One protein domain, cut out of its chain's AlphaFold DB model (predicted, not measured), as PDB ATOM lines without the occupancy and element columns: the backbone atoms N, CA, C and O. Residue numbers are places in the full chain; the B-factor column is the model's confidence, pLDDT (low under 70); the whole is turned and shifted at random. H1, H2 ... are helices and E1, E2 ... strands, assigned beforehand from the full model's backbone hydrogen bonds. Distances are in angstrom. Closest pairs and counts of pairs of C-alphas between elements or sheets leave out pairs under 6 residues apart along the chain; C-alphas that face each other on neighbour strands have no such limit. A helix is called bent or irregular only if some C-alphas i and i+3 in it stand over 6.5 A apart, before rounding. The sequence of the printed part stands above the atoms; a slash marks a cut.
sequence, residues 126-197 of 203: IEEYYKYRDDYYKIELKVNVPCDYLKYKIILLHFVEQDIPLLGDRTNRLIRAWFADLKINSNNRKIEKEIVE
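This is residues 126 to 197 of the 203 residues of an uncharacterized protein of Flavobacteriales bacterium (UniProt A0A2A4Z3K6). A twisted sheet of four antiparallel strands has one long helix, H2, laid across one end, near Tyr 137 and Ile 155; the tip of the E2 and E3 hairpin makes the far end. Short H1 and H3 lie toward the two ends of H2. The printed part has 72 residues with three named helices and four named strands, in chain order E1 E2 E3 H1 H2 H3 E4; the sheet's order is E3 - E2 - E1 - E4. The class is mixed; the whole is only just loose, close to compact, with a radius of gyration of the C-alphas of 13.7 A and spans of 40 by 32 by 18 A.

E1, residues 126 to 132, and E2, residues 135 to 145, form an antiparallel hairpin; N 128 and O 140, 2.8 A apart, are within hydrogen-bond range. E2 and E3, residues 148 to 155, form another, with N 141 and O 152 at 2.8 A. E1, E2 and E3 are a meander, each strand the antiparallel neighbour of the one before. H1, residues 159 to 163, is not on the sheet. H2, residues 167 to 181, is on it at a height of 9.0 A, making two layers, helix and sheet; it runs across the strands, at 81 degrees to E2 on the local plane. Its closest C-alphas to E2 are those of Ala 177 and Tyr 137, 6.0 A. H3, residues 183 to 188, only grazes the sheet; it is irregular, with C-alphas 184 and 187 7.6 A apart. E4, residues 189 to 196, is antiparallel to E1, with N 129 and O 192 at 2.8 A. Every O i to N i+4 pair is within range in H2, but 0 of 1 in H1 and 0 of 2 in H3, beside 1 of 2 and 2 of 3 O i to N i+3 pairs.

E1 begins at C-alpha 126 (59.444, -88.162, -38.148); E4 ends at C-alpha 196 (57.614, -83.438, -41.252). E2 is 30.6 A long, E3 23.3 A, E4 22.4 A and H2 21.2 A.

The C-alphas farthest apart, Pro 146 and Gly 168, are 40.1 A apart. The printed part has no cut, and its links are tight. Residues 158 to 170 have pLDDT under 70.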
ATOM      1  N   ILE A 126      58.385 -87.530 -37.359       94.06
ATOM      2  CA  ILE A 126      59.444 -88.162 -38.148       94.06
ATOM      3  C   ILE A 126      58.878 -89.406 -38.814       94.06
ATOM      4  O   ILE A 126      58.252 -90.234 -38.151       94.06
ATOM      5  N   GLU A 127      59.189 -89.578 -40.090       93.62
ATOM      6  CA  GLU A 127      58.882 -90.779 -40.856       93.62
ATOM      7  C   GLU A 127      60.177 -91.531 -41.168       93.62
ATOM      8  O   GLU A 127      61.104 -91.006 -41.786       93.62
ATOM      9  N   GLU A 128      60.263 -92.777 -40.708       94.44
ATOM     10  CA  GLU A 128      61.348 -93.692 -41.049       94.44
ATOM     11  C   GLU A 128      60.856 -94.709 -42.067       94.44
ATOM     12  O   GLU A 128      60.115 -95.640 -41.745       94.44
ATOM     13  N   TYR A 129      61.311 -94.547 -43.300       91.56
ATOM     14  CA  TYR A 129      60.995 -95.416 -44.413       91.56
ATOM     15  C   TYR A 129      62.004 -96.560 -44.507       91.56
ATOM     16  O   TYR A 129      63.200 -96.356 -44.729       91.56
ATOM     17  N   TYR A 130      61.523 -97.791 -44.373       91.88
ATOM     18  CA  TYR A 130      62.348 -98.992 -44.421       91.88
ATOM     19  C   TYR A 130      62.330 -99.590 -45.828       91.88
ATOM     20  O   TYR A 130      61.279-100.004 -46.329       91.88
ATOM     21  N   LYS A 131      63.518 -99.696 -46.427       90.88
ATOM     22  CA  LYS A 131      63.759-100.341 -47.723       90.88
ATOM     23  C   LYS A 131      64.377-101.721 -47.558       90.88
ATOM     24  O   LYS A 131      65.249-101.921 -46.706       90.88
ATOM     25  N   TYR A 132      63.984-102.654 -48.417       87.25
ATOM     26  CA  TYR A 132      64.651-103.940 -48.603       87.25
ATOM     27  C   TYR A 132      64.674-104.288 -50.093       87.25
ATOM     28  O   TYR A 132      63.616-104.412 -50.698       87.25
ATOM     29  N   ARG A 133      65.875-104.465 -50.668       82.44
ATOM     30  CA  ARG A 133      66.073-104.709 -52.114       82.44
ATOM     31  C   ARG A 133      65.356-103.670 -52.993       82.44
ATOM     32  O   ARG A 133      64.611-104.029 -53.892       82.44
ATOM     33  N   ASP A 134      65.585-102.398 -52.672       76.62
ATOM     34  CA  ASP A 134      65.087-101.206 -53.381       76.62
ATOM     35  C   ASP A 134      63.573-100.932 -53.310       76.62
ATOM     36  O   ASP A 134      63.141 -99.858 -53.722       76.62
ATOM     37  N   ASP A 135      62.797-101.795 -52.648       81.00
ATOM     38  CA  ASP A 135      61.384-101.547 -52.351       81.00
ATOM     39  C   ASP A 135      61.180-101.063 -50.909       81.00
ATOM     40  O   ASP A 135      61.694-101.653 -49.948       81.00
ATOM     41  N   TYR A 136      60.368-100.015 -50.736       86.44
ATOM     42  CA  TYR A 136      59.835 -99.649 -49.425       86.44
ATOM     43  C   TYR A 136      58.778-100.663 -48.989       86.44
ATOM     44  O   TYR A 136      57.834-100.946 -49.724       86.44
ATOM     45  N   TYR A 137      58.904-101.190 -47.772       87.00
ATOM     46  CA  TYR A 137      57.956-102.182 -47.246       87.00
ATOM     47  C   TYR A 137      57.277-101.756 -45.943       87.00
ATOM     48  O   TYR A 137      56.285-102.363 -45.538       87.00
ATOM     49  N   LYS A 138      57.812-100.745 -45.255       90.81
ATOM     50  CA  LYS A 138      57.322-100.301 -43.950       90.81
ATOM     51  C   LYS A 138      57.679 -98.840 -43.710       90.81
ATOM     52  O   LYS A 138      58.777 -98.417 -44.068       90.81
ATOM     53  N   ILE A 139      56.793 -98.128 -43.026       91.94
ATOM     54  CA  ILE A 139      57.063 -96.820 -42.427       91.94
ATOM     55  C   ILE A 139      56.889 -96.941 -40.915       91.94
ATOM     56  O   ILE A 139      55.941 -97.572 -40.436       91.94
ATOM     57  N   GLU A 140      57.814 -96.362 -40.158       94.31
ATOM     58  CA  GLU A 140      57.641 -96.123 -38.727       94.31
ATOM     59  C   GLU A 140      57.542 -94.617 -38.481       94.31
ATOM     60  O   GLU A 140      58.471 -93.878 -38.798       94.31
ATOM     61  N   LEU A 141      56.418 -94.173 -37.920       94.31
ATOM     62  CA  LEU A 141      56.196 -92.776 -37.563       94.31
ATOM     63  C   LEU A 141      56.499 -92.566 -36.091       94.31
ATOM     64  O   LEU A 141      56.170 -93.410 -35.253       94.31
ATOM     65  N   LYS A 142      57.144 -91.445 -35.791       95.62
ATOM     66  CA  LYS A 142      57.635 -91.102 -34.460       95.62
ATOM     67  C   LYS A 142      57.221 -89.674 -34.129       95.62
ATOM     68  O   LYS A 142      57.621 -88.750 -34.834       95.62
ATOM     69  N   VAL A 143      56.469 -89.505 -33.046       94.50
ATOM     70  CA  VAL A 143      56.002 -88.199 -32.562       94.50
ATOM     71  C   VAL A 143      56.525 -87.988 -31.146       94.50
ATOM     72  O   VAL A 143      56.258 -88.795 -30.255       94.50
ATOM     73  N   ASN A 144      57.285 -86.911 -30.944       92.06
ATOM     74  CA  ASN A 144      57.836 -86.539 -29.642       92.06
ATOM     75  C   ASN A 144      56.929 -85.488 -29.001       92.06
ATOM     76  O   ASN A 144      57.070 -84.301 -29.281       92.06
ATOM     77  N   VAL A 145      55.998 -85.910 -28.150       89.00
ATOM     78  CA  VAL A 145      55.140 -84.981 -27.404       89.00
ATOM     79  C   VAL A 145      55.779 -84.671 -26.036       89.00
ATOM     80  O   VAL A 145      56.566 -85.480 -25.546       89.00
ATOM     81  N   PRO A 146      55.484 -83.531 -25.378       81.31
ATOM     82  CA  PRO A 146      56.227 -83.063 -24.193       81.31
ATOM     83  C   PRO A 146      56.382 -84.055 -23.023       81.31
ATOM     84  O   PRO A 146      57.297 -83.899 -22.218       81.31
ATOM     85  N   CYS A 147      55.523 -85.075 -22.929       81.44
ATOM     86  CA  CYS A 147      55.536 -86.072 -21.855       81.44
ATOM     87  C   CYS A 147      55.445 -87.530 -22.342       81.44
ATOM     88  O   CYS A 147      55.300 -88.426 -21.514       81.44
ATOM     89  N   ASP A 148      55.477 -87.779 -23.652       86.69
ATOM     90  CA  ASP A 148      55.266 -89.118 -24.213       86.69
ATOM     91  C   ASP A 148      55.967 -89.267 -25.574       86.69
ATOM     92  O   ASP A 148      56.430 -88.303 -26.190       86.69
ATOM     93  N   TYR A 149      56.062 -90.501 -26.047       90.06
ATOM     94  CA  TYR A 149      56.624 -90.843 -27.337       90.06
ATOM     95  C   TYR A 149      55.678 -91.774 -28.083       90.06
ATOM     96  O   TYR A 149      55.553 -92.959 -27.762       90.06
ATOM     97  N   LEU A 150      55.038 -91.245 -29.125       92.56
ATOM     98  CA  LEU A 150      54.124 -92.029 -29.941       92.56
ATOM     99  C   LEU A 150      54.889 -92.674 -31.089       92.56
ATOM    100  O   LEU A 150      55.625 -92.009 -31.822       92.56
ATOM    101  N   LYS A 151      54.682 -93.981 -31.261       94.25
ATOM    102  CA  LYS A 151      55.262 -94.751 -32.357       94.25
ATOM    103  C   LYS A 151      54.183 -95.516 -33.107       94.25
ATOM    104  O   LYS A 151      53.518 -96.375 -32.532       94.25
ATOM    105  N   TYR A 152      54.094 -95.276 -34.408       93.38
ATOM    106  CA  TYR A 152      53.178 -95.972 -35.308       93.38
ATOM    107  C   TYR A 152      53.974 -96.781 -36.328       93.38
ATOM    108  O   TYR A 152      55.043 -96.363 -36.766       93.38
ATOM    109  N   LYS A 153      53.475 -97.963 -36.696       92.06
ATOM    110  CA  LYS A 153      54.086 -98.828 -37.712       92.06
ATOM    111  C   LYS A 153      53.052 -99.146 -38.778       92.06
ATOM    112  O   LYS A 153      52.018 -99.730 -38.471       92.06
ATOM    113  N   ILE A 154      53.385 -98.833 -40.023       89.75
ATOM    114  CA  ILE A 154      52.550 -99.091 -41.194       89.75
ATOM    115  C   ILE A 154      53.326-100.016 -42.127       89.75
ATOM    116  O   ILE A 154      54.452 -99.711 -42.519       89.75
ATOM    117  N   ILE A 155      52.745-101.169 -42.462       87.62
ATOM    118  CA  ILE A 155      53.269-102.037 -43.522       87.62
ATOM    119  C   ILE A 155      52.689-101.552 -44.841       87.62
ATOM    120  O   ILE A 155      51.471-101.480 -44.977       87.62
ATOM    121  N   LEU A 156      53.564-101.220 -45.788       83.56
ATOM    122  CA  LEU A 156      53.150-100.579 -47.025       83.56
ATOM    123  C   LEU A 156      52.495-101.577 -47.975       83.56
ATOM    124  O   LEU A 156      53.104-102.573 -48.377       83.56
ATOM    125  N   LEU A 157      51.260-101.271 -48.351       75.25
ATOM    126  CA  LEU A 157      50.567-101.861 -49.486       75.25
ATOM    127  C   LEU A 157      51.043-101.193 -50.778       75.25
ATOM    128  O   LEU A 157      51.375-100.001 -50.789       75.25
ATOM    129  N   HIS A 158      51.078-101.954 -51.870       67.62
ATOM    130  CA  HIS A 158      51.359-101.395 -53.194       67.62
ATOM    131  C   HIS A 158      50.208-100.488 -53.650       67.62
ATOM    132  O   HIS A 158      49.077-100.709 -53.238       67.62
ATOM    133  N   PHE A 159      50.469 -99.506 -54.519       59.59
ATOM    134  CA  PHE A 159      49.473 -98.510 -54.951       59.59
ATOM    135  C   PHE A 159      48.144 -99.142 -55.412       59.59
ATOM    136  O   PHE A 159      47.088 -98.811 -54.898       59.59
ATOM    137  N   VAL A 160      48.208-100.166 -56.271       56.12
ATOM    138  CA  VAL A 160      47.028-100.925 -56.749       56.12
ATOM    139  C   VAL A 160      46.266-101.650 -55.621       56.12
ATOM    140  O   VAL A 160      45.066-101.882 -55.721       56.12
ATOM    141  N   GLU A 161      46.950-102.016 -54.536       55.62
ATOM    142  CA  GLU A 161      46.368-102.718 -53.381       55.62
ATOM    143  C   GLU A 161      45.724-101.746 -52.372       55.62
ATOM    144  O   GLU A 161      45.056-102.195 -51.441       55.62
ATOM    145  N   GLN A 162      45.931-100.431 -52.516       54.34
ATOM    146  CA  GLN A 162      45.351 -99.414 -51.630       54.34
ATOM    147  C   GLN A 162      43.880 -99.122 -51.954       54.34
ATOM    148  O   GLN A 162      43.140 -98.756 -51.040       54.34
ATOM    149  N   ASP A 163      43.462 -99.329 -53.208       49.38
ATOM    150  CA  ASP A 163      42.088 -99.094 -53.672       49.38
ATOM    151  C   ASP A 163      41.138-100.226 -53.242       49.38
ATOM    152  O   ASP A 163      40.035 -99.981 -52.758       49.38
ATOM    153  N   ILE A 164      41.557-101.491 -53.401       58.91
ATOM    154  CA  ILE A 164      40.765-102.680 -53.033       58.91
ATOM    155  C   ILE A 164      41.700-103.761 -52.464       58.91
ATOM    156  O   ILE A 164      42.087-104.694 -53.171       58.91
ATOM    157  N   PRO A 165      42.087-103.674 -51.183       56.75
ATOM    158  CA  PRO A 165      42.990-104.653 -50.595       56.75
ATOM    159  C   PRO A 165      42.289-106.007 -50.428       56.75
ATOM    160  O   PRO A 165      41.415-106.161 -49.570       56.75
ATOM    161  N   LEU A 166      42.711-107.025 -51.183       64.81
ATOM    162  CA  LEU A 166      42.291-108.399 -50.916       64.81
ATOM    163  C   LEU A 166      42.986-108.911 -49.642       64.81
ATOM    164  O   LEU A 166      44.139-108.585 -49.349       64.81
ATOM    165  N   LEU A 167      42.302-109.767 -48.876       62.97
ATOM    166  CA  LEU A 167      42.851-110.347 -47.636       62.97
ATOM    167  C   LEU A 167      44.179-111.097 -47.867       62.97
ATOM    168  O   LEU A 167      45.061-111.093 -47.001       62.97
ATOM    169  N   GLY A 168      44.339-111.710 -49.045       68.12
ATOM    170  CA  GLY A 168      45.580-112.372 -49.457       68.12
ATOM    171  C   GLY A 168      46.752-111.401 -49.616       68.12
ATOM    172  O   GLY A 168      47.861-111.712 -49.182       68.12
ATOM    173  N   ASP A 169      46.504-110.200 -50.140       65.31
ATOM    174  CA  ASP A 169      47.542-109.197 -50.400       65.31
ATOM    175  C   ASP A 169      48.084-108.622 -49.093       65.31
ATOM    176  O   ASP A 169      49.297-108.615 -48.869       65.31
ATOM    177  N   ARG A 170      47.193-108.272 -48.155       68.94
ATOM    178  CA  ARG A 170      47.588-107.828 -46.806       68.94
ATOM    179  C   ARG A 170      48.443-108.876 -46.092       68.94
ATOM    180  O   ARG A 170      49.489-108.547 -45.534       68.94
ATOM    181  N   THR A 171      48.039-110.144 -46.147       76.12
ATOM    182  CA  THR A 171      48.781-111.245 -45.510       76.12
ATOM    183  C   THR A 171      50.156-111.442 -46.151       76.12
ATOM    184  O   THR A 171      51.163-111.546 -45.448       76.12
ATOM    185  N   ASN A 172      50.236-111.414 -47.483       76.25
ATOM    186  CA  ASN A 172      51.498-111.512 -48.216       76.25
ATOM    187  C   ASN A 172      52.461-110.365 -47.874       76.25
ATOM    188  O   ASN A 172      53.663-110.597 -47.718       76.25
ATOM    189  N   ARG A 173      51.955-109.138 -47.712       78.06
ATOM    190  CA  ARG A 173      52.761-107.975 -47.306       78.06
ATOM    191  C   ARG A 173      53.304-108.118 -45.892       78.06
ATOM    192  O   ARG A 173      54.490-107.875 -45.683       78.06
ATOM    193  N   LEU A 174      52.487-108.593 -44.952       81.56
ATOM    194  CA  LEU A 174      52.938-108.889 -43.589       81.56
ATOM    195  C   LEU A 174      54.067-109.926 -43.581       81.56
ATOM    196  O   LEU A 174      55.081-109.720 -42.918       81.56
ATOM    197  N   ILE A 175      53.926-111.001 -44.362       83.38
ATOM    198  CA  ILE A 175      54.955-112.041 -44.488       83.38
ATOM    199  C   ILE A 175      56.242-111.458 -45.082       83.38
ATOM    200  O   ILE A 175      57.322-111.670 -44.530       83.38
ATOM    201  N   ARG A 176      56.153-110.682 -46.170       82.94
ATOM    202  CA  ARG A 176      57.322-110.025 -46.780       82.94
ATOM    203  C   ARG A 176      58.016-109.072 -45.811       82.94
ATOM    204  O   ARG A 176      59.238-109.123 -45.695       82.94
ATOM    205  N   ALA A 177      57.255-108.244 -45.098       85.25
ATOM    206  CA  ALA A 177      57.792-107.329 -44.100       85.25
ATOM    207  C   ALA A 177      58.477-108.084 -42.958       85.25
ATOM    208  O   ALA A 177      59.573-107.713 -42.547       85.25
ATOM    209  N   TRP A 178      57.878-109.182 -42.492       87.12
ATOM    210  CA  TRP A 178      58.478-110.057 -41.490       87.12
ATOM    211  C   TRP A 178      59.805-110.657 -41.971       87.12
ATOM    212  O   TRP A 178      60.804-110.575 -41.258       87.12
ATOM    213  N   PHE A 179      59.853-111.186 -43.199       85.81
ATOM    214  CA  PHE A 179      61.093-111.687 -43.800       85.81
ATOM    215  C   PHE A 179      62.160-110.592 -43.907       85.81
ATOM    216  O   PHE A 179      63.323-110.839 -43.581       85.81
ATOM    217  N   ALA A 180      61.786-109.380 -44.324       86.69
ATOM    218  CA  ALA A 180      62.696-108.239 -44.383       86.69
ATOM    219  C   ALA A 180      63.205-107.832 -42.986       86.69
ATOM    220  O   ALA A 180      64.387-107.517 -42.834       86.69
ATOM    221  N   ASP A 181      62.359-107.906 -41.952       89.38
ATOM    222  CA  ASP A 181      62.684-107.584 -40.555       89.38
ATOM    223  C   ASP A 181      63.625-108.634 -39.888       89.38
ATOM    224  O   ASP A 181      64.259-108.331 -38.870       89.38
ATOM    225  N   LEU A 182      63.858-109.814 -40.487       88.56
ATOM    226  CA  LEU A 182      64.808-110.813 -39.962       88.56
ATOM    227  C   LEU A 182      66.248-110.276 -39.842       88.56
ATOM    228  O   LEU A 182      66.762-109.598 -40.730       88.56
ATOM    229  N   LYS A 183      66.951-110.644 -38.762       87.62
ATOM    230  CA  LYS A 183      68.322-110.170 -38.474       87.62
ATOM    231  C   LYS A 183      69.323-110.495 -39.587       87.62
ATOM    232  O   LYS A 183      70.177-109.673 -39.883       87.62
ATOM    233  N   ILE A 184      69.184-111.651 -40.239       87.12
ATOM    234  CA  ILE A 184      70.029-112.059 -41.377       87.12
ATOM    235  C   ILE A 184      69.967-111.077 -42.557       87.12
ATOM    236  O   ILE A 184      70.890-111.018 -43.362       87.12
ATOM    237  N   ASN A 185      68.894-110.289 -42.646       86.81
ATOM    238  CA  ASN A 185      68.658-109.326 -43.710       86.81
ATOM    239  C   ASN A 185      69.077-107.897 -43.330       86.81
ATOM    240  O   ASN A 185      68.935-107.001 -44.159       86.81
ATOM    241  N   SER A 186      69.615-107.661 -42.124       85.38
ATOM    242  CA  SER A 186      69.910-106.311 -41.622       85.38
ATOM    243  C   SER A 186      70.841-105.510 -42.526       85.38
ATOM    244  O   SER A 186      70.608-104.324 -42.718       85.38
ATOM    245  N   ASN A 187      71.847-106.159 -43.115       86.50
ATOM    246  CA  ASN A 187      72.837-105.500 -43.972       86.50
ATOM    247  C   ASN A 187      72.249-105.027 -45.312       86.50
ATOM    248  O   ASN A 187      72.827-104.167 -45.964       86.50
ATOM    249  N   ASN A 188      71.097-105.578 -45.708       84.62
ATOM    250  CA  ASN A 188      70.386-105.226 -46.937       84.62
ATOM    251  C   ASN A 188      69.210-104.273 -46.679       84.62
ATOM    252  O   ASN A 188      68.467-103.952 -47.609       84.62
ATOM    253  N   ARG A 189      69.006-103.855 -45.424       88.44
ATOM    254  CA  ARG A 189      67.997-102.862 -45.070       88.44
ATOM    255  C   ARG A 189      68.609-101.473 -45.079       88.44
ATOM    256  O   ARG A 189      69.674-101.258 -44.508       88.44
ATOM    257  N   LYS A 190      67.885-100.528 -45.665       91.94
ATOM    258  CA  LYS A 190      68.177 -99.096 -45.560       91.94
ATOM    259  C   LYS A 190      67.004 -98.408 -44.876       91.94
ATOM    260  O   LYS A 190      65.863 -98.836 -45.052       91.94
ATOM    261  N   ILE A 191      67.303 -97.390 -44.081       92.62
ATOM    262  CA  ILE A 191      66.299 -96.551 -43.431       92.62
ATOM    263  C   ILE A 191      66.522 -95.141 -43.943       92.62
ATOM    264  O   ILE A 191      67.615 -94.596 -43.794       92.62
ATOM    265  N   GLU A 192      65.495 -94.580 -44.560       92.62
ATOM    266  CA  GLU A 192      65.470 -93.189 -44.987       92.62
ATOM    267  C   GLU A 192      64.583 -92.416 -44.026       92.62
ATOM    268  O   GLU A 192      63.500 -92.871 -43.662       92.62
ATOM    269  N   LYS A 193      65.101 -91.291 -43.544       93.12
ATOM    270  CA  LYS A 193      64.440 -90.478 -42.535       93.12
ATOM    271  C   LYS A 193      63.952 -89.198 -43.185       93.12
ATOM    272  O   LYS A 193      64.744 -88.486 -43.796       93.12
ATOM    273  N   GLU A 194      62.691 -88.892 -42.951       90.56
ATOM    274  CA  GLU A 194      62.072 -87.632 -43.324       90.56
ATOM    275  C   GLU A 194      61.521 -86.950 -42.070       90.56
ATOM    276  O   GLU A 194      61.027 -87.611 -41.153       90.56
ATOM    277  N   ILE A 195      61.684 -85.632 -41.999       90.88
ATOM    278  CA  ILE A 195      61.143 -84.807 -40.921       90.88
ATOM    279  C   ILE A 195      59.971 -84.045 -41.516       90.88
ATOM    280  O   ILE A 195      60.140 -83.354 -42.517       90.88
ATOM    281  N   VAL A 196      58.805 -84.197 -40.903       89.88
ATOM    282  CA  VAL A 196      57.614 -83.438 -41.252       89.88
ATOM    283  C   VAL A 196      57.507 -82.278 -40.288       89.88
ATOM    284  O   VAL A 196      57.297 -82.472 -39.087       89.88
ATOM    285  N   GLU A 197      57.717 -81.083 -40.826       90.56
ATOM    286  CA  GLU A 197      57.715 -79.848 -40.056       90.56
ATOM    287  C   GLU A 197      56.301 -79.507 -39.585       90.56
ATOM    288  O   GLU A 197      55.305 -79.760 -40.267       90.56
TER     289      GLU A 197